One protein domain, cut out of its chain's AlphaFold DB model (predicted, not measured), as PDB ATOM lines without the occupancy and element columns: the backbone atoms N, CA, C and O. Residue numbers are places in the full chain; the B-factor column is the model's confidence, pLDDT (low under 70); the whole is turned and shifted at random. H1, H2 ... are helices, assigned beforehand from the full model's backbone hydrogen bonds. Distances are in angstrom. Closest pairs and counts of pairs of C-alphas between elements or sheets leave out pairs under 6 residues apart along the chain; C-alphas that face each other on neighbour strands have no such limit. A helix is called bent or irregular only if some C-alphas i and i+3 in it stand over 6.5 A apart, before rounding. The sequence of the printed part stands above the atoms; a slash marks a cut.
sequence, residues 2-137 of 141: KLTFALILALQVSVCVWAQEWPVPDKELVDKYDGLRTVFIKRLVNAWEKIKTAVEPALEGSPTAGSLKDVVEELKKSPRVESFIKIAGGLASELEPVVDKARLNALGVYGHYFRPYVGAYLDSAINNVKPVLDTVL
ATOM      1  N   LYS A   2     146.700  41.221 124.055       49.30
ATOM      2  CA  LYS A   2     146.589  41.274 125.536       49.30
ATOM      3  C   LYS A   2     147.819  40.735 126.297       49.30
ATOM      4  O   LYS A   2     148.209  41.321 127.297       49.30
ATOM      5  N   LEU A   3     148.463  39.676 125.794       57.66
ATOM      6  CA  LEU A   3     149.647  39.083 126.437       57.66
ATOM      7  C   LEU A   3     150.875  40.010 126.411       57.66
ATOM      8  O   LEU A   3     151.623  40.057 127.378       57.66
ATOM      9  N   THR A   4     151.059  40.789 125.341       47.20
ATOM     10  CA  THR A   4     152.217  41.683 125.180       47.20
ATOM     11  C   THR A   4     152.174  42.849 126.169       47.20
ATOM     12  O   THR A   4     153.181  43.151 126.798       47.20
ATOM     13  N   PHE A   5     151.000  43.458 126.373       48.00
ATOM     14  CA  PHE A   5     150.826  44.513 127.379       48.00
ATOM     15  C   PHE A   5     150.978  43.987 128.807       48.00
ATOM     16  O   PHE A   5     151.594  44.657 129.627       48.00
ATOM     17  N   ALA A   6     150.475  42.782 129.095       49.77
ATOM     18  CA  ALA A   6     150.676  42.148 130.395       49.77
ATOM     19  C   ALA A   6     152.163  41.884 130.673       49.77
ATOM     20  O   ALA A   6     152.617  42.109 131.787       49.77
ATOM     21  N   LEU A   7     152.930  41.474 129.658       43.27
ATOM     22  CA  LEU A   7     154.366  41.228 129.788       43.27
ATOM     23  C   LEU A   7     155.154  42.530 129.996       43.27
ATOM     24  O   LEU A   7     156.031  42.572 130.851       43.27
ATOM     25  N   ILE A   8     154.797  43.612 129.292       53.56
ATOM     26  CA  ILE A   8     155.411  44.938 129.486       53.56
ATOM     27  C   ILE A   8     155.061  45.517 130.863       53.56
ATOM     28  O   ILE A   8     155.944  46.025 131.545       53.56
ATOM     29  N   LEU A   9     153.802  45.413 131.305       47.09
ATOM     30  CA  LEU A   9     153.391  45.862 132.639       47.09
ATOM     31  C   LEU A   9     154.042  45.026 133.741       47.09
ATOM     32  O   LEU A   9     154.515  45.589 134.723       47.09
ATOM     33  N   ALA A  10     154.134  43.707 133.565       52.14
ATOM     34  CA  ALA A  10     154.871  42.847 134.482       52.14
ATOM     35  C   ALA A  10     156.349  43.251 134.543       52.14
ATOM     36  O   ALA A  10     156.917  43.284 135.632       52.14
ATOM     37  N   LEU A  11     156.956  43.628 133.412       46.56
ATOM     38  CA  LEU A  11     158.328  44.129 133.372       46.56
ATOM     39  C   LEU A  11     158.464  45.482 134.088       46.56
ATOM     40  O   LEU A  11     159.392  45.652 134.867       46.56
ATOM     41  N   GLN A  12     157.537  46.423 133.877       43.82
ATOM     42  CA  GLN A  12     157.564  47.740 134.527       43.82
ATOM     43  C   GLN A  12     157.365  47.637 136.044       43.82
ATOM     44  O   GLN A  12     158.138  48.220 136.800       43.82
ATOM     45  N   VAL A  13     156.385  46.849 136.497       45.28
ATOM     46  CA  VAL A  13     156.152  46.604 137.932       45.28
ATOM     47  C   VAL A  13     157.319  45.833 138.544       45.28
ATOM     48  O   VAL A  13     157.688  46.109 139.684       45.28
ATOM     49  N   SER A  14     157.953  44.937 137.778       55.77
ATOM     50  CA  SER A  14     159.223  44.341 138.181       55.77
ATOM     51  C   SER A  14     160.261  45.448 138.349       55.77
ATOM     52  O   SER A  14     160.591  45.775 139.466       55.77
ATOM     53  N   VAL A  15     160.694  46.176 137.328       53.04
ATOM     54  CA  VAL A  15     161.767  47.179 137.500       53.04
ATOM     55  C   VAL A  15     161.523  48.170 138.666       53.04
ATOM     56  O   VAL A  15     162.459  48.468 139.409       53.04
ATOM     57  N   CYS A  16     160.276  48.597 138.918       50.53
ATOM     58  CA  CYS A  16     159.934  49.492 140.031       50.53
ATOM     59  C   CYS A  16     160.079  48.880 141.440       50.53
ATOM     60  O   CYS A  16     160.562  49.564 142.338       50.53
ATOM     61  N   VAL A  17     159.694  47.617 141.666       52.60
ATOM     62  CA  VAL A  17     159.824  46.972 142.997       52.60
ATOM     63  C   VAL A  17     161.291  46.634 143.320       52.60
ATOM     64  O   VAL A  17     161.674  46.454 144.476       52.60
ATOM     65  N   TRP A  18     162.149  46.577 142.302       51.02
ATOM     66  CA  TRP A  18     163.517  46.072 142.419       51.02
ATOM     67  C   TRP A  18     164.553  47.181 142.641       51.02
ATOM     68  O   TRP A  18     165.717  46.878 142.903       51.02
ATOM     69  N   ALA A  19     164.134  48.450 142.570       52.38
ATOM     70  CA  ALA A  19     164.964  49.607 142.897       52.38
ATOM     71  C   ALA A  19     165.239  49.748 144.408       52.38
ATOM     72  O   ALA A  19     166.157  50.468 144.796       52.38
ATOM     73  N   GLN A  20     164.469  49.062 145.256       59.19
ATOM     74  CA  GLN A  20     164.680  49.034 146.700       59.19
ATOM     75  C   GLN A  20     165.835  48.085 147.061       59.19
ATOM     76  O   GLN A  20     165.965  47.007 146.481       59.19
ATOM     77  N   GLU A  21     166.689  48.481 148.008       61.74
ATOM     78  CA  GLU A  21     167.687  47.573 148.581       61.74
ATOM     79  C   GLU A  21     166.974  46.491 149.393       61.74
ATOM     80  O   GLU A  21     166.281  46.765 150.375       61.74
ATOM     81  N   TRP A  22     167.118  45.251 148.938       67.64
ATOM     82  CA  TRP A  22     166.524  44.074 149.551       67.64
ATOM     83  C   TRP A  22     167.582  43.303 150.349       67.64
ATOM     84  O   TRP A  22     168.776  43.428 150.064       67.64
ATOM     85  N   PRO A  23     167.174  42.518 151.363       70.11
ATOM     86  CA  PRO A  23     168.110  41.737 152.165       70.11
ATOM     87  C   PRO A  23     168.936  40.806 151.273       70.11
ATOM     88  O   PRO A  23     168.406  40.199 150.347       70.11
ATOM     89  N   VAL A  24     170.237  40.700 151.540       75.16
ATOM     90  CA  VAL A  24     171.136  39.838 150.760       75.16
ATOM     91  C   VAL A  24     170.708  38.373 150.938       75.16
ATOM     92  O   VAL A  24     170.540  37.942 152.081       75.16
ATOM     93  N   PRO A  25     170.510  37.599 149.854       77.53
ATOM     94  CA  PRO A  25     170.131  36.196 149.967       77.53
ATOM     95  C   PRO A  25     171.258  35.341 150.548       77.53
ATOM     96  O   PRO A  25     172.435  35.549 150.250       77.53
ATOM     97  N   ASP A  26     170.883  34.308 151.304       80.57
ATOM     98  CA  ASP A  26     171.824  33.283 151.753       80.57
ATOM     99  C   ASP A  26     172.446  32.553 150.558       80.57
ATOM    100  O   ASP A  26     171.748  32.173 149.611       80.57
ATOM    101  N   LYS A  27     173.749  32.261 150.638       81.73
ATOM    102  CA  LYS A  27     174.480  31.546 149.582       81.73
ATOM    103  C   LYS A  27     173.835  30.204 149.213       81.73
ATOM    104  O   LYS A  27     173.711  29.888 148.038       81.73
ATOM    105  N   GLU A  28     173.337  29.466 150.202       80.00
ATOM    106  CA  GLU A  28     172.635  28.192 149.992       80.00
ATOM    107  C   GLU A  28     171.381  28.346 149.108       80.00
ATOM    108  O   GLU A  28     171.096  27.484 148.276       80.00
ATOM    109  N   LEU A  29     170.632  29.449 149.249       77.03
ATOM    110  CA  LEU A  29     169.455  29.714 148.412       77.03
ATOM    111  C   LEU A  29     169.848  30.033 146.977       77.03
ATOM    112  O   LEU A  29     169.174  29.582 146.052       77.03
ATOM    113  N   VAL A  30     170.920  30.808 146.803       79.07
ATOM    114  CA  VAL A  30     171.460  31.142 145.483       79.07
ATOM    115  C   VAL A  30     171.926  29.871 144.777       79.07
ATOM    116  O   VAL A  30     171.471  29.600 143.668       79.07
ATOM    117  N   ASP A  31     172.719  29.039 145.454       82.62
ATOM    118  CA  ASP A  31     173.226  27.777 144.907       82.62
ATOM    119  C   ASP A  31     172.074  26.817 144.552       82.62
ATOM    120  O   ASP A  31     172.064  26.198 143.482       82.62
ATOM    121  N   LYS A  32     171.042  26.731 145.404       77.59
ATOM    122  CA  LYS A  32     169.845  25.915 145.145       77.59
ATOM    123  C   LYS A  32     169.049  26.419 143.942       77.59
ATOM    124  O   LYS A  32     168.622  25.615 143.109       77.59
ATOM    125  N   TYR A  33     168.837  27.729 143.845       77.65
ATOM    126  CA  TYR A  33     168.168  28.341 142.700       77.65
ATOM    127  C   TYR A  33     168.950  28.093 141.409       77.65
ATOM    128  O   TYR A  33     168.357  27.675 140.416       77.65
ATOM    129  N   ASP A  34     170.268  28.286 141.422       79.02
ATOM    130  CA  ASP A  34     171.108  28.098 140.240       79.02
ATOM    131  C   ASP A  34     171.152  26.632 139.795       79.02
ATOM    132  O   ASP A  34     171.078  26.348 138.593       79.02
ATOM    133  N   GLY A  35     171.146  25.685 140.738       78.56
ATOM    134  CA  GLY A  35     170.971  24.263 140.444       78.56
ATOM    135  C   GLY A  35     169.635  23.963 139.751       78.56
ATOM    136  O   GLY A  35     169.610  23.347 138.681       78.56
ATOM    137  N   LEU A  36     168.518  24.444 140.307       78.15
ATOM    138  CA  LEU A  36     167.179  24.246 139.731       78.15
ATOM    139  C   LEU A  36     167.025  24.929 138.366       78.15
ATOM    140  O   LEU A  36     166.466  24.338 137.440       78.15
ATOM    141  N   ARG A  37     167.558  26.146 138.219       76.69
ATOM    142  CA  ARG A  37     167.588  26.898 136.960       76.69
ATOM    143  C   ARG A  37     168.348  26.127 135.892       76.69
ATOM    144  O   ARG A  37     167.854  26.006 134.775       76.69
ATOM    145  N   THR A  38     169.514  25.583 136.228       77.08
ATOM    146  CA  THR A  38     170.330  24.801 135.291       77.08
ATOM    147  C   THR A  38     169.566  23.582 134.786       77.08
ATOM    148  O   THR A  38     169.501  23.357 133.580       77.08
ATOM    149  N   VAL A  39     168.916  22.831 135.682       78.37
ATOM    150  CA  VAL A  39     168.070  21.689 135.304       78.37
ATOM    151  C   VAL A  39     166.905  22.132 134.419       78.37
ATOM    152  O   VAL A  39     166.635  21.510 133.397       78.37
ATOM    153  N   PHE A  40     166.226  23.223 134.771       77.36
ATOM    154  CA  PHE A  40     165.110  23.745 133.987       77.36
ATOM    155  C   PHE A  40     165.536  24.167 132.572       77.36
ATOM    156  O   PHE A  40     164.883  23.793 131.598       77.36
ATOM    157  N   ILE A  41     166.659  24.880 132.444       75.04
ATOM    158  CA  ILE A  41     167.227  25.260 131.144       75.04
ATOM    159  C   ILE A  41     167.604  24.010 130.345       75.04
ATOM    160  O   ILE A  41     167.232  23.918 129.180       75.04
ATOM    161  N   LYS A  42     168.259  23.016 130.961       77.08
ATOM    162  CA  LYS A  42     168.579  21.742 130.297       77.08
ATOM    163  C   LYS A  42     167.333  21.037 129.761       77.08
ATOM    164  O   LYS A  42     167.332  20.602 128.617       77.08
ATOM    165  N   ARG A  43     166.246  20.990 130.540       76.96
ATOM    166  CA  ARG A  43     164.953  20.433 130.095       76.96
ATOM    167  C   ARG A  43     164.403  21.165 128.875       76.96
ATOM    168  O   ARG A  43     163.980  20.515 127.923       76.96
ATOM    169  N   LEU A  44     164.424  22.499 128.889       78.86
ATOM    170  CA  LEU A  44     163.962  23.308 127.761       78.86
ATOM    171  C   LEU A  44     164.814  23.091 126.510       78.86
ATOM    172  O   LEU A  44     164.258  22.908 125.431       78.86
ATOM    173  N   VAL A  45     166.140  23.074 126.660       79.38
ATOM    174  CA  VAL A  45     167.070  22.804 125.558       79.38
ATOM    175  C   VAL A  45     166.825  21.407 124.995       79.38
ATOM    176  O   VAL A  45     166.591  21.283 123.802       79.38
ATOM    177  N   ASN A  46     166.750  20.376 125.838       80.81
ATOM    178  CA  ASN A  46     166.503  19.005 125.392       80.81
ATOM    179  C   ASN A  46     165.139  18.848 124.697       80.81
ATOM    180  O   ASN A  46     165.027  18.172 123.679       80.81
ATOM    181  N   ALA A  47     164.075  19.473 125.209       79.25
ATOM    182  CA  ALA A  47     162.782  19.450 124.526       79.25
ATOM    183  C   ALA A  47     162.824  20.187 123.186       79.25
ATOM    184  O   ALA A  47     162.254  19.702 122.210       79.25
ATOM    185  N   TRP A  48     163.521  21.323 123.120       76.21
ATOM    186  CA  TRP A  48     163.728  22.044 121.873       76.21
ATOM    187  C   TRP A  48     164.520  21.213 120.860       76.21
ATOM    188  O   TRP A  48     164.123  21.129 119.701       76.21
ATOM    189  N   GLU A  49     165.587  20.545 121.296       80.22
ATOM    190  CA  GLU A  49     166.375  19.633 120.469       80.22
ATOM    191  C   GLU A  49     165.522  18.472 119.962       80.22
ATOM    192  O   GLU A  49     165.521  18.212 118.765       80.22
ATOM    193  N   LYS A  50     164.700  17.847 120.813       79.14
ATOM    194  CA  LYS A  50     163.771  16.786 120.387       79.14
ATOM    195  C   LYS A  50     162.749  17.265 119.363       79.14
ATOM    196  O   LYS A  50     162.489  16.555 118.396       79.14
ATOM    197  N   ILE A  51     162.167  18.449 119.562       80.13
ATOM    198  CA  ILE A  51     161.236  19.045 118.596       80.13
ATOM    199  C   ILE A  51     161.964  19.308 117.281       80.13
ATOM    200  O   ILE A  51     161.451  18.952 116.223       80.13
ATOM    201  N   LYS A  52     163.172  19.874 117.344       74.27
ATOM    202  CA  LYS A  52     163.999  20.111 116.165       74.27
ATOM    203  C   LYS A  52     164.270  18.796 115.436       74.27
ATOM    204  O   LYS A  52     163.907  18.706 114.277       74.27
ATOM    205  N   THR A  53     164.778  17.763 116.106       77.11
ATOM    206  CA  THR A  53     165.061  16.447 115.508       77.11
ATOM    207  C   THR A  53     163.811  15.754 114.957       77.11
ATOM    208  O   THR A  53     163.908  15.024 113.978       77.11
ATOM    209  N   ALA A  54     162.631  15.970 115.544       77.49
ATOM    210  CA  ALA A  54     161.377  15.407 115.037       77.49
ATOM    211  C   ALA A  54     160.849  16.143 113.793       77.49
ATOM    212  O   ALA A  54     160.263  15.522 112.907       77.49
ATOM    213  N   VAL A  55     161.040  17.463 113.726       75.33
ATOM    214  CA  VAL A  55     160.548  18.311 112.630       75.33
ATOM    215  C   VAL A  55     161.559  18.408 111.482       75.33
ATOM    216  O   VAL A  55     161.154  18.543 110.333       75.33
ATOM    217  N   GLU A  56     162.858  18.303 111.762       65.87
ATOM    218  CA  GLU A  56     163.954  18.356 110.787       65.87
ATOM    219  C   GLU A  56     163.760  17.384 109.611       65.87
ATOM    220  O   GLU A  56     163.758  17.874 108.488       65.87
ATOM    221  N   PRO A  57     163.437  16.086 109.788       63.88
ATOM    222  CA  PRO A  57     163.161  15.199 108.654       63.88
ATOM    223  C   PRO A  57     161.873  15.561 107.894       63.88
ATOM    224  O   PRO A  57     161.814  15.411 106.674       63.88
ATOM    225  N   ALA A  58     160.841  16.069 108.581       65.43
ATOM    226  CA  ALA A  58     159.605  16.520 107.933       65.43
ATOM    227  C   ALA A  58     159.828  17.788 107.091       65.43
ATOM    228  O   ALA A  58     159.179  17.984 106.064       65.43
ATOM    229  N   LEU A  59     160.758  18.637 107.524       62.84
ATOM    230  CA  LEU A  59     161.223  19.790 106.776       62.84
ATOM    231  C   LEU A  59     162.126  19.343 105.621       62.84
ATOM    232  O   LEU A  59     161.820  19.665 104.483       62.84
ATOM    233  N   GLU A  60     163.182  18.567 105.852       63.46
ATOM    234  CA  GLU A  60     164.126  18.157 104.800       63.46
ATOM    235  C   GLU A  60     163.469  17.398 103.638       63.46
ATOM    236  O   GLU A  60     163.888  17.565 102.494       63.46
ATOM    237  N   GLY A  61     162.406  16.628 103.898       60.67
ATOM    238  CA  GLY A  61     161.604  15.985 102.851       60.67
ATOM    239  C   GLY A  61     160.572  16.895 102.166       60.67
ATOM    240  O   GLY A  61     159.978  16.502 101.163       60.67
ATOM    241  N   SER A  62     160.332  18.097 102.690       56.15
ATOM    242  CA  SER A  62     159.339  19.041 102.184       56.15
ATOM    243  C   SER A  62     159.992  20.140 101.335       56.15
ATOM    244  O   SER A  62     160.908  20.820 101.810       56.15
ATOM    245  N   PRO A  63     159.469  20.437 100.128       62.76
ATOM    246  CA  PRO A  63     159.867  21.618  99.354       62.76
ATOM    247  C   PRO A  63     159.822  22.916 100.179       62.76
ATOM    248  O   PRO A  63     160.601  23.839  99.950       62.76
ATOM    249  N   THR A  64     158.940  22.970 101.184       66.90
ATOM    250  CA  THR A  64     158.761  24.123 102.067       66.90
ATOM    251  C   THR A  64     159.978  24.402 102.944       66.90
ATOM    252  O   THR A  64     160.175  25.554 103.309       66.90
ATOM    253  N   ALA A  65     160.815  23.417 103.291       58.64
ATOM    254  CA  ALA A  65     161.989  23.683 104.125       58.64
ATOM    255  C   ALA A  65     163.122  24.373 103.386       58.64
ATOM    256  O   ALA A  65     163.810  25.183 104.000       58.64
ATOM    257  N   GLY A  66     163.294  24.082 102.092       63.31
ATOM    258  CA  GLY A  66     164.174  24.868 101.227       63.31
ATOM    259  C   GLY A  66     163.741  26.331 101.262       63.31
ATOM    260  O   GLY A  66     164.496  27.186 101.708       63.31
ATOM    261  N   SER A  67     162.457  26.585 100.985       71.14
ATOM    262  CA  SER A  67     161.888  27.936 101.042       71.14
ATOM    263  C   SER A  67     161.968  28.581 102.432       71.14
ATOM    264  O   SER A  67     162.219  29.773 102.533       71.14
ATOM    265  N   LEU A  68     161.776  27.827 103.520       69.81
ATOM    266  CA  LEU A  68     161.907  28.338 104.890       69.81
ATOM    267  C   LEU A  68     163.355  28.695 105.228       69.81
ATOM    268  O   LEU A  68     163.580  29.725 105.857       69.81
ATOM    269  N   LYS A  69     164.332  27.870 104.825       69.77
ATOM    270  CA  LYS A  69     165.760  28.171 104.996       69.77
ATOM    271  C   LYS A  69     166.136  29.424 104.207       69.77
ATOM    272  O   LYS A  69     166.745  30.310 104.797       69.77
ATOM    273  N   ASP A  70     165.688  29.543 102.957       75.04
ATOM    274  CA  ASP A  70     165.921  30.726 102.120       75.04
ATOM    275  C   ASP A  70     165.294  31.985 102.738       75.04
ATOM    276  O   ASP A  70     165.966  33.003 102.893       75.04
ATOM    277  N   VAL A  71     164.040  31.903 103.201       75.74
ATOM    278  CA  VAL A  71     163.351  33.010 103.886       75.74
ATOM    279  C   VAL A  71     164.074  33.399 105.177       75.74
ATOM    280  O   VAL A  71     164.230  34.586 105.456       75.74
ATOM    281  N   VAL A  72     164.544  32.430 105.969       74.23
ATOM    282  CA  VAL A  72     165.317  32.697 107.193       74.23
ATOM    283  C   VAL A  72     166.682  33.308 106.872       74.23
ATOM    284  O   VAL A  72     167.111  34.216 107.583       74.23
ATOM    285  N   GLU A  73     167.371  32.852 105.824       77.28
ATOM    286  CA  GLU A  73     168.627  33.459 105.374       77.28
ATOM    287  C   GLU A  73     168.424  34.887 104.873       77.28
ATOM    288  O   GLU A  73     169.214  35.769 105.207       77.28
ATOM    289  N   GLU A  74     167.360  35.144 104.116       75.53
ATOM    290  CA  GLU A  74     167.030  36.478 103.623       75.53
ATOM    291  C   GLU A  74     166.634  37.419 104.768       75.53
ATOM    292  O   GLU A  74     167.098  38.558 104.838       75.53
ATOM    293  N   LEU A  75     165.886  36.914 105.754       73.89
ATOM    294  CA  LEU A  75     165.626  37.618 107.010       73.89
ATOM    295  C   LEU A  75     166.914  37.898 107.784       73.89
ATOM    296  O   LEU A  75     167.068  39.005 108.285       73.89
ATOM    297  N   LYS A  76     167.861  36.957 107.869       71.57
ATOM    298  CA  LYS A  76     169.162  37.201 108.518       71.57
ATOM    299  C   LYS A  76     170.005  38.237 107.776       71.57
ATOM    300  O   LYS A  76     170.697  39.008 108.431       71.57
ATOM    301  N   LYS A  77     169.939  38.271 106.440       76.08
ATOM    302  CA  LYS A  77     170.600  39.285 105.597       76.08
ATOM    303  C   LYS A  77     169.907  40.648 105.660       76.08
ATOM    304  O   LYS A  77     170.489  41.642 105.233       76.08
ATOM    305  N   SER A  78     168.682  40.719 106.188       77.70
ATOM    306  CA  SER A  78     167.996  41.988 106.400       77.70
ATOM    307  C   SER A  78     168.755  42.824 107.436       77.70
ATOM    308  O   SER A  78     168.824  42.434 108.608       77.70
ATOM    309  N   PRO A  79     169.239  44.026 107.074       79.08
ATOM    310  CA  PRO A  79     169.940  44.902 108.013       79.08
ATOM    311  C   PRO A  79     169.064  45.288 109.214       79.08
ATOM    312  O   PRO A  79     169.567  45.649 110.278       79.08
ATOM    313  N   ARG A  80     167.734  45.175 109.089       79.45
ATOM    314  CA  ARG A  80     166.788  45.421 110.182       79.45
ATOM    315  C   ARG A  80     166.805  44.315 111.238       79.45
ATOM    316  O   ARG A  80     166.652  44.603 112.419       79.45
ATOM    317  N   VAL A  81     166.997  43.065 110.823       76.13
ATOM    318  CA  VAL A  81     167.122  41.929 111.744       76.13
ATOM    319  C   VAL A  81     168.501  41.937 112.382       76.13
ATOM    320  O   VAL A  81     168.593  41.786 113.594       76.13
ATOM    321  N   GLU A  82     169.559  42.196 111.612       75.08
ATOM    322  CA  GLU A  82     170.915  42.319 112.157       75.08
ATOM    323  C   GLU A  82     171.007  43.448 113.194       75.08
ATOM    324  O   GLU A  82     171.487  43.231 114.306       75.08
ATOM    325  N   SER A  83     170.475  44.636 112.883       78.44
ATOM    326  CA  SER A  83     170.419  45.744 113.845       78.44
ATOM    327  C   SER A  83     169.569  45.409 115.066       78.44
ATOM    328  O   SER A  83     169.993  45.699 116.180       78.44
ATOM    329  N   PHE A  84     168.419  44.748 114.899       76.96
ATOM    330  CA  PHE A  84     167.609  44.304 116.032       76.96
ATOM    331  C   PHE A  84     168.347  43.286 116.907       76.96
ATOM    332  O   PHE A  84     168.359  43.448 118.120       76.96
ATOM    333  N   ILE A  85     169.001  42.278 116.322       76.02
ATOM    334  CA  ILE A  85     169.802  41.287 117.057       76.02
ATOM    335  C   ILE A  85     170.966  41.972 117.773       76.02
ATOM    336  O   ILE A  85     171.243  41.645 118.920       76.02
ATOM    337  N   LYS A  86     171.626  42.945 117.140       74.03
ATOM    338  CA  LYS A  86     172.733  43.691 117.746       74.03
ATOM    339  C   LYS A  86     172.267  44.587 118.893       74.03
ATOM    340  O   LYS A  86     172.932  44.632 119.921       74.03
ATOM    341  N   ILE A  87     171.120  45.254 118.749       74.70
ATOM    342  CA  ILE A  87     170.496  46.047 119.818       74.70
ATOM    343  C   ILE A  87     170.044  45.126 120.949       74.70
ATOM    344  O   ILE A  87     170.351  45.390 122.101       74.70
ATOM    345  N   ALA A  88     169.365  44.023 120.637       71.68
ATOM    346  CA  ALA A  88     168.909  43.058 121.628       71.68
ATOM    347  C   ALA A  88     170.083  42.385 122.351       71.68
ATOM    348  O   ALA A  88     170.021  42.212 123.559       71.68
ATOM    349  N   GLY A  89     171.158  42.043 121.637       71.92
ATOM    350  CA  GLY A  89     172.382  41.475 122.200       71.92
ATOM    351  C   GLY A  89     173.157  42.479 123.053       71.92
ATOM    352  O   GLY A  89     173.575  42.138 124.153       71.92
ATOM    353  N   GLY A  90     173.280  43.729 122.597       72.56
ATOM    354  CA  GLY A  90     173.875  44.814 123.383       72.56
ATOM    355  C   GLY A  90     173.075  45.107 124.654       72.56
ATOM    356  O   GLY A  90     173.642  45.134 125.741       72.56
ATOM    357  N   LEU A  91     171.748  45.213 124.536       70.46
ATOM    358  CA  LEU A  91     170.850  45.351 125.683       70.46
ATOM    359  C   LEU A  91     170.908  44.123 126.591       70.46
ATOM    360  O   LEU A  91     170.829  44.285 127.794       70.46
ATOM    361  N   ALA A  92     171.060  42.905 126.064       67.88
ATOM    362  CA  ALA A  92     171.203  41.714 126.897       67.88
ATOM    363  C   ALA A  92     172.456  41.801 127.779       67.88
ATOM    364  O   ALA A  92     172.338  41.593 128.981       67.88
ATOM    365  N   SER A  93     173.611  42.194 127.227       71.20
ATOM    366  CA  SER A  93     174.828  42.438 128.017       71.20
ATOM    367  C   SER A  93     174.664  43.570 129.038       71.20
ATOM    368  O   SER A  93     175.191  43.479 130.143       71.20
ATOM    369  N   GLU A  94     173.915  44.625 128.710       71.13
ATOM    370  CA  GLU A  94     173.616  45.709 129.661       71.13
ATOM    371  C   GLU A  94     172.600  45.299 130.737       71.13
ATOM    372  O   GLU A  94     172.640  45.792 131.866       71.13
ATOM    373  N   LEU A  95     171.687  44.387 130.405       70.87
ATOM    374  CA  LEU A  95     170.636  43.906 131.291       70.87
ATOM    375  C   LEU A  95     171.090  42.732 132.152       70.87
ATOM    376  O   LEU A  95     170.478  42.530 133.190       70.87
ATOM    377  N   GLU A  96     172.137  41.986 131.794       70.14
ATOM    378  CA  GLU A  96     172.712  40.923 132.634       70.14
ATOM    379  C   GLU A  96     172.908  41.358 134.097       70.14
ATOM    380  O   GLU A  96     172.302  40.734 134.973       70.14
ATOM    381  N   PRO A  97     173.627  42.458 134.408       71.72
ATOM    382  CA  PRO A  97     173.792  42.904 135.791       71.72
ATOM    383  C   PRO A  97     172.470  43.334 136.443       71.72
ATOM    384  O   PRO A  97     172.294  43.170 137.650       71.72
ATOM    385  N   VAL A  98     171.517  43.857 135.666       74.49
ATOM    386  CA  VAL A  98     170.183  44.235 136.163       74.49
ATOM    387  C   VAL A  98     169.357  42.995 136.495       74.49
ATOM    388  O   VAL A  98     168.717  42.950 137.542       74.49
ATOM    389  N   VAL A  99     169.393  41.974 135.640       72.37
ATOM    390  CA  VAL A  99     168.730  40.679 135.823       72.37
ATOM    391  C   VAL A  99     169.351  39.928 136.993       72.37
ATOM    392  O   VAL A  99     168.626  39.310 137.768       72.37
ATOM    393  N   ASP A 100     170.667  40.013 137.168       75.64
ATOM    394  CA  ASP A 100     171.363  39.415 138.300       75.64
ATOM    395  C   ASP A 100     171.031  40.117 139.609       75.64
ATOM    396  O   ASP A 100     170.657  39.456 140.580       75.64
ATOM    397  N   LYS A 101     171.084  41.453 139.631       72.90
ATOM    398  CA  LYS A 101     170.662  42.242 140.791       72.90
ATOM    399  C   LYS A 101     169.203  41.981 141.123       72.90
ATOM    400  O   LYS A 101     168.869  41.840 142.296       72.90
ATOM    401  N   ALA A 102     168.358  41.869 140.098       73.16
ATOM    402  CA  ALA A 102     166.989  41.447 140.269       73.16
ATOM    403  C   ALA A 102     166.984  40.071 140.940       73.16
ATOM    404  O   ALA A 102     166.696  39.986 142.123       73.16
ATOM    405  N   ARG A 103     167.430  39.004 140.278       73.14
ATOM    406  CA  ARG A 103     167.496  37.646 140.847       73.14
ATOM    407  C   ARG A 103     167.930  37.611 142.320       73.14
ATOM    408  O   ARG A 103     167.237  36.995 143.128       73.14
ATOM    409  N   LEU A 104     169.020  38.292 142.675       79.06
ATOM    410  CA  LEU A 104     169.509  38.372 144.054       79.06
ATOM    411  C   LEU A 104     168.520  39.059 144.999       79.06
ATOM    412  O   LEU A 104     168.223  38.511 146.054       79.06
ATOM    413  N   ASN A 105     167.952  40.197 144.612       79.00
ATOM    414  CA  ASN A 105     166.925  40.891 145.384       79.00
ATOM    415  C   ASN A 105     165.680  40.017 145.624       79.00
ATOM    416  O   ASN A 105     165.153  39.998 146.733       79.00
ATOM    417  N   ALA A 106     165.218  39.249 144.632       75.87
ATOM    418  CA  ALA A 106     164.047  38.373 144.796       75.87
ATOM    419  C   ALA A 106     164.363  37.183 145.684       75.87
ATOM    420  O   ALA A 106     163.546  36.824 146.528       75.87
ATOM    421  N   LEU A 107     165.540  36.579 145.512       75.84
ATOM    422  CA  LEU A 107     166.017  35.537 146.415       75.84
ATOM    423  C   LEU A 107     166.179  36.079 147.833       75.84
ATOM    424  O   LEU A 107     165.908  35.358 148.784       75.84
ATOM    425  N   GLY A 108     166.567  37.345 147.969       79.22
ATOM    426  CA  GLY A 108     166.668  38.070 149.224       79.22
ATOM    427  C   GLY A 108     165.324  38.227 149.920       79.22
ATOM    428  O   GLY A 108     165.138  37.771 151.047       79.22
ATOM    429  N   VAL A 109     164.345  38.797 149.209       79.25
ATOM    430  CA  VAL A 109     162.948  38.905 149.658       79.25
ATOM    431  C   VAL A 109     162.391  37.539 150.028       79.25
ATOM    432  O   VAL A 109     161.793  37.377 151.091       79.25
ATOM    433  N   TYR A 110     162.602  36.549 149.165       73.97
ATOM    434  CA  TYR A 110     162.160  35.189 149.408       73.97
ATOM    435  C   TYR A 110     162.816  34.608 150.661       73.97
ATOM    436  O   TYR A 110     162.115  34.119 151.538       73.97
ATOM    437  N   GLY A 111     164.138  34.698 150.779       76.25
ATOM    438  CA  GLY A 111     164.903  34.187 151.910       76.25
ATOM    439  C   GLY A 111     164.465  34.804 153.233       76.25
ATOM    440  O   GLY A 111     164.247  34.082 154.202       76.25
ATOM    441  N   HIS A 112     164.272  36.119 153.254       76.13
ATOM    442  CA  HIS A 112     163.966  36.850 154.477       76.13
ATOM    443  C   HIS A 112     162.492  36.748 154.887       76.13
ATOM    444  O   HIS A 112     162.189  36.478 156.047       76.13
ATOM    445  N   TYR A 113     161.564  36.943 153.946       74.91
ATOM    446  CA  TYR A 113     160.139  37.050 154.265       74.91
ATOM    447  C   TYR A 113     159.359  35.769 154.022       74.91
ATOM    448  O   TYR A 113     158.387  35.520 154.723       74.91
ATOM    449  N   PHE A 114     159.749  34.961 153.039       74.09
ATOM    450  CA  PHE A 114     158.932  33.840 152.578       74.09
ATOM    451  C   PHE A 114     159.483  32.481 153.009       74.09
ATOM    452  O   PHE A 114     158.695  31.604 153.352       74.09
ATOM    453  N   ARG A 115     160.805  32.288 153.073       72.49
ATOM    454  CA  ARG A 115     161.441  31.020 153.463       72.49
ATOM    455  C   ARG A 115     160.864  30.429 154.757       72.49
ATOM    456  O   ARG A 115     160.549  29.239 154.714       72.49
ATOM    457  N   PRO A 116     160.652  31.181 155.858       74.06
ATOM    458  CA  PRO A 116     160.089  30.590 157.073       74.06
ATOM    459  C   PRO A 116     158.628  30.130 156.932       74.06
ATOM    460  O   PRO A 116     158.223  29.220 157.646       74.06
ATOM    461  N   TYR A 117     157.846  30.694 156.005       74.65
ATOM    462  CA  TYR A 117     156.417  30.366 155.853       74.65
ATOM    463  C   TYR A 117     156.132  29.384 154.718       74.65
ATOM    464  O   TYR A 117     155.300  28.493 154.852       74.65
ATOM    465  N   VAL A 118     156.813  29.545 153.584       73.82
ATOM    466  CA  VAL A 118     156.551  28.781 152.359       73.82
ATOM    467  C   VAL A 118     157.741  27.947 151.907       73.82
ATOM    468  O   VAL A 118     157.585  27.163 150.981       73.82
ATOM    469  N   GLY A 119     158.908  28.043 152.554       67.91
ATOM    470  CA  GLY A 119     160.110  27.323 152.127       67.91
ATOM    471  C   GLY A 119     159.914  25.808 152.041       67.91
ATOM    472  O   GLY A 119     160.232  25.207 151.017       67.91
ATOM    473  N   ALA A 120     159.323  25.207 153.077       75.03
ATOM    474  CA  ALA A 120     159.010  23.776 153.096       75.03
ATOM    475  C   ALA A 120     157.930  23.398 152.065       75.03
ATOM    476  O   ALA A 120     158.018  22.350 151.427       75.03
ATOM    477  N   TYR A 121     156.934  24.268 151.865       72.62
ATOM    478  CA  TYR A 121     155.877  24.047 150.879       72.62
ATOM    479  C   TYR A 121     156.412  24.122 149.445       72.62
ATOM    480  O   TYR A 121     156.116  23.240 148.644       72.62
ATOM    481  N   LEU A 122     157.237  25.126 149.125       72.48
ATOM    482  CA  LEU A 122     157.893  25.238 147.824       72.48
ATOM    483  C   LEU A 122     158.802  24.043 147.564       72.48
ATOM    484  O   LEU A 122     158.768  23.502 146.466       72.48
ATOM    485  N   ASP A 123     159.591  23.614 148.549       74.98
ATOM    486  CA  ASP A 123     160.480  22.467 148.368       74.98
ATOM    487  C   ASP A 123     159.697  21.175 148.117       74.98
ATOM    488  O   ASP A 123     159.990  20.431 147.181       74.98
ATOM    489  N   SER A 124     158.629  20.949 148.887       74.94
ATOM    490  CA  SER A 124     157.718  19.829 148.663       74.94
ATOM    491  C   SER A 124     157.048  19.913 147.287       74.94
ATOM    492  O   SER A 124     157.017  18.926 146.557       74.94
ATOM    493  N   ALA A 125     156.567  21.089 146.879       75.19
ATOM    494  CA  ALA A 125     155.964  21.296 145.566       75.19
ATOM    495  C   ALA A 125     156.964  21.031 144.430       75.19
ATOM    496  O   ALA A 125     156.633  20.322 143.482       75.19
ATOM    497  N   ILE A 126     158.200  21.527 144.541       75.88
ATOM    498  CA  ILE A 126     159.269  21.275 143.569       75.88
ATOM    499  C   ILE A 126     159.553  19.772 143.480       75.88
ATOM    500  O   ILE A 126     159.586  19.231 142.376       75.88
ATOM    501  N   ASN A 127     159.688  19.082 144.614       79.46
ATOM    502  CA  ASN A 127     159.947  17.641 144.649       79.46
ATOM    503  C   ASN A 127     158.779  16.808 144.101       79.46
ATOM    504  O   ASN A 127     159.018  15.802 143.441       79.46
ATOM    505  N   ASN A 128     157.532  17.239 144.299       76.19
ATOM    506  CA  ASN A 128     156.345  16.567 143.758       76.19
ATOM    507  C   ASN A 128     156.157  16.803 142.254       76.19
ATOM    508  O   ASN A 128     155.711  15.918 141.527       76.19
ATOM    509  N   VAL A 129     156.505  17.995 141.767       76.86
ATOM    510  CA  VAL A 129     156.398  18.350 140.347       76.86
ATOM    511  C   VAL A 129     157.578  17.797 139.547       76.86
ATOM    512  O   VAL A 129     157.442  17.520 138.354       76.86
ATOM    513  N   LYS A 130     158.739  17.591 140.179       73.20
ATOM    514  CA  LYS A 130     159.953  17.118 139.507       73.20
ATOM    515  C   LYS A 130     159.746  15.807 138.722       73.20
ATOM    516  O   LYS A 130     160.148  15.823 137.560       73.20
ATOM    517  N   PRO A 131     159.105  14.743 139.251       76.43
ATOM    518  CA  PRO A 131     158.795  13.524 138.496       76.43
ATOM    519  C   PRO A 131     157.886  13.764 137.285       76.43
ATOM    520  O   PRO A 131     158.093  13.181 136.222       76.43
ATOM    521  N   VAL A 132     156.899  14.656 137.422       74.94
ATOM    522  CA  VAL A 132     156.002  15.027 136.317       74.94
ATOM    523  C   VAL A 132     156.795  15.735 135.223       74.94
ATOM    524  O   VAL A 132     156.668  15.394 134.048       74.94
ATOM    525  N   LEU A 133     157.675  16.666 135.600       73.54
ATOM    526  CA  LEU A 133     158.568  17.311 134.645       73.54
ATOM    527  C   LEU A 133     159.570  16.321 134.050       73.54
ATOM    528  O   LEU A 133     159.821  16.408 132.863       73.54
ATOM    529  N   ASP A 134     160.105  15.365 134.809       78.43
ATOM    530  CA  ASP A 134     160.991  14.327 134.264       78.43
ATOM    531  C   ASP A 134     160.272  13.441 133.229       78.43
ATOM    532  O   ASP A 134     160.902  12.962 132.289       78.43
ATOM    533  N   THR A 135     158.951  13.287 133.356       75.20
ATOM    534  CA  THR A 135     158.113  12.539 132.407       75.20
ATOM    535  C   THR A 135     157.807  13.348 131.143       75.20
ATOM    536  O   THR A 135     157.957  12.845 130.032       75.20
ATOM    537  N   VAL A 136     157.373  14.603 131.296       72.79
ATOM    538  CA  VAL A 136     156.919  15.453 130.175       72.79
ATOM    539  C   VAL A 136     158.087  16.150 129.465       72.79
ATOM    540  O   VAL A 136     158.071  16.346 128.253       72.79
ATOM    541  N   LEU A 137     159.102  16.538 130.228       74.85
ATOM    542  CA  LEU A 137     160.221  17.403 129.856       74.85
ATOM    543  C   LEU A 137     161.512  16.846 130.488       74.85
ATOM    544  O   LEU A 137     162.076  17.452 131.403       74.85
TER     545      LEU A 137
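This is residues 2 to 137 of the 141 residues of the protein "Apolipoprotein A-II" of Danio rerio (UniProt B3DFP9). What does the model look like? It is an open, four-sided frame of helices: H2 and H4a are the two long sides, H3 is the short side joining them at one end, and at the other end the beginning of H2 meets residues 104 to 111 of H4a, leaving the middle empty. The last arm, H4b, folds back near H2, while residues 2 to 13 of H1 stick out from the frame. What is it made of? The printed part has 136 residues with four named helices, H1, H2, H3 and H4 in chain order, and no named strand; the class is all helix. How large is it? It is loose, with a radius of gyration of the C-alphas of 20.3 A, and elongated, spanning 58 by 37 by 30 A.

Where do the first helices run? H1 is residues 2 to 17, from C-alpha 2 at (146.589, 41.274, 125.536), 22.6 A long. H2 is residues 27 to 60, 47.9 A long, with a kink of 28 degrees near residue 54; it is irregular, but only just, with C-alphas 54 and 57 6.6 A apart. H3 is residues 63 to 77, 21.6 A long. Is the last helix straight? H4, residues 79 to 136, was assigned as one helix by its hydrogen bonds but is bent: C-alphas 117 and 120 are 7.6 A apart. Its arm H4a, residues 79 to 117, is 51.8 A long and irregular, with C-alphas 113 and 116 7.0 A apart, and has a kink of 43 degrees near residue 95. Its arm H4b, residues 120 to 136, is 24.5 A long, irregular with C-alphas 128 and 131 6.6 A apart, and ends at C-alpha 136 at (156.919, 15.453, 130.175).

Where do the long helices meet? H2 touches H4a with residues 29 to 30 alone, at a steep tilt of 40 degrees, opposite ways; the closest C-alphas, of Leu 29 and Leu 107, are 7.1 A apart. How does H3 stand? It is close to H2 but not clearly touching, with the closest C-alphas, of Leu 59 and Ala 65, 4.8 A apart. It is likewise close to H4a but not clearly touching, about perpendicular at 89 degrees, with the closest C-alphas, of Lys 76 and Glu 82, 6.5 A apart. And the rest? H1 and H4a are near each other, as are H2 and H4b, while H1 is apart from H2, H3 and H4b. Are the helix backbones complete? Every O i to N i+4 pair is within hydrogen-bond range in H1 and H3, against 28 of 30 in H2, 30 of 35 in H4a and 11 of 13 in H4b.

How far does it reach? The two C-alphas farthest apart, of Pro 63 and Pro 116, are 58.4 A apart. Are there cuts or long links? The printed part has no cut; the links H2 to H3 and H3 to H4 are tight, and H1 to H2 is short. Where is confidence low? The mean pLDDT of the printed part is 70.9, and 36 residues are under 70, among them residues 2 to 22 and 56 to 66.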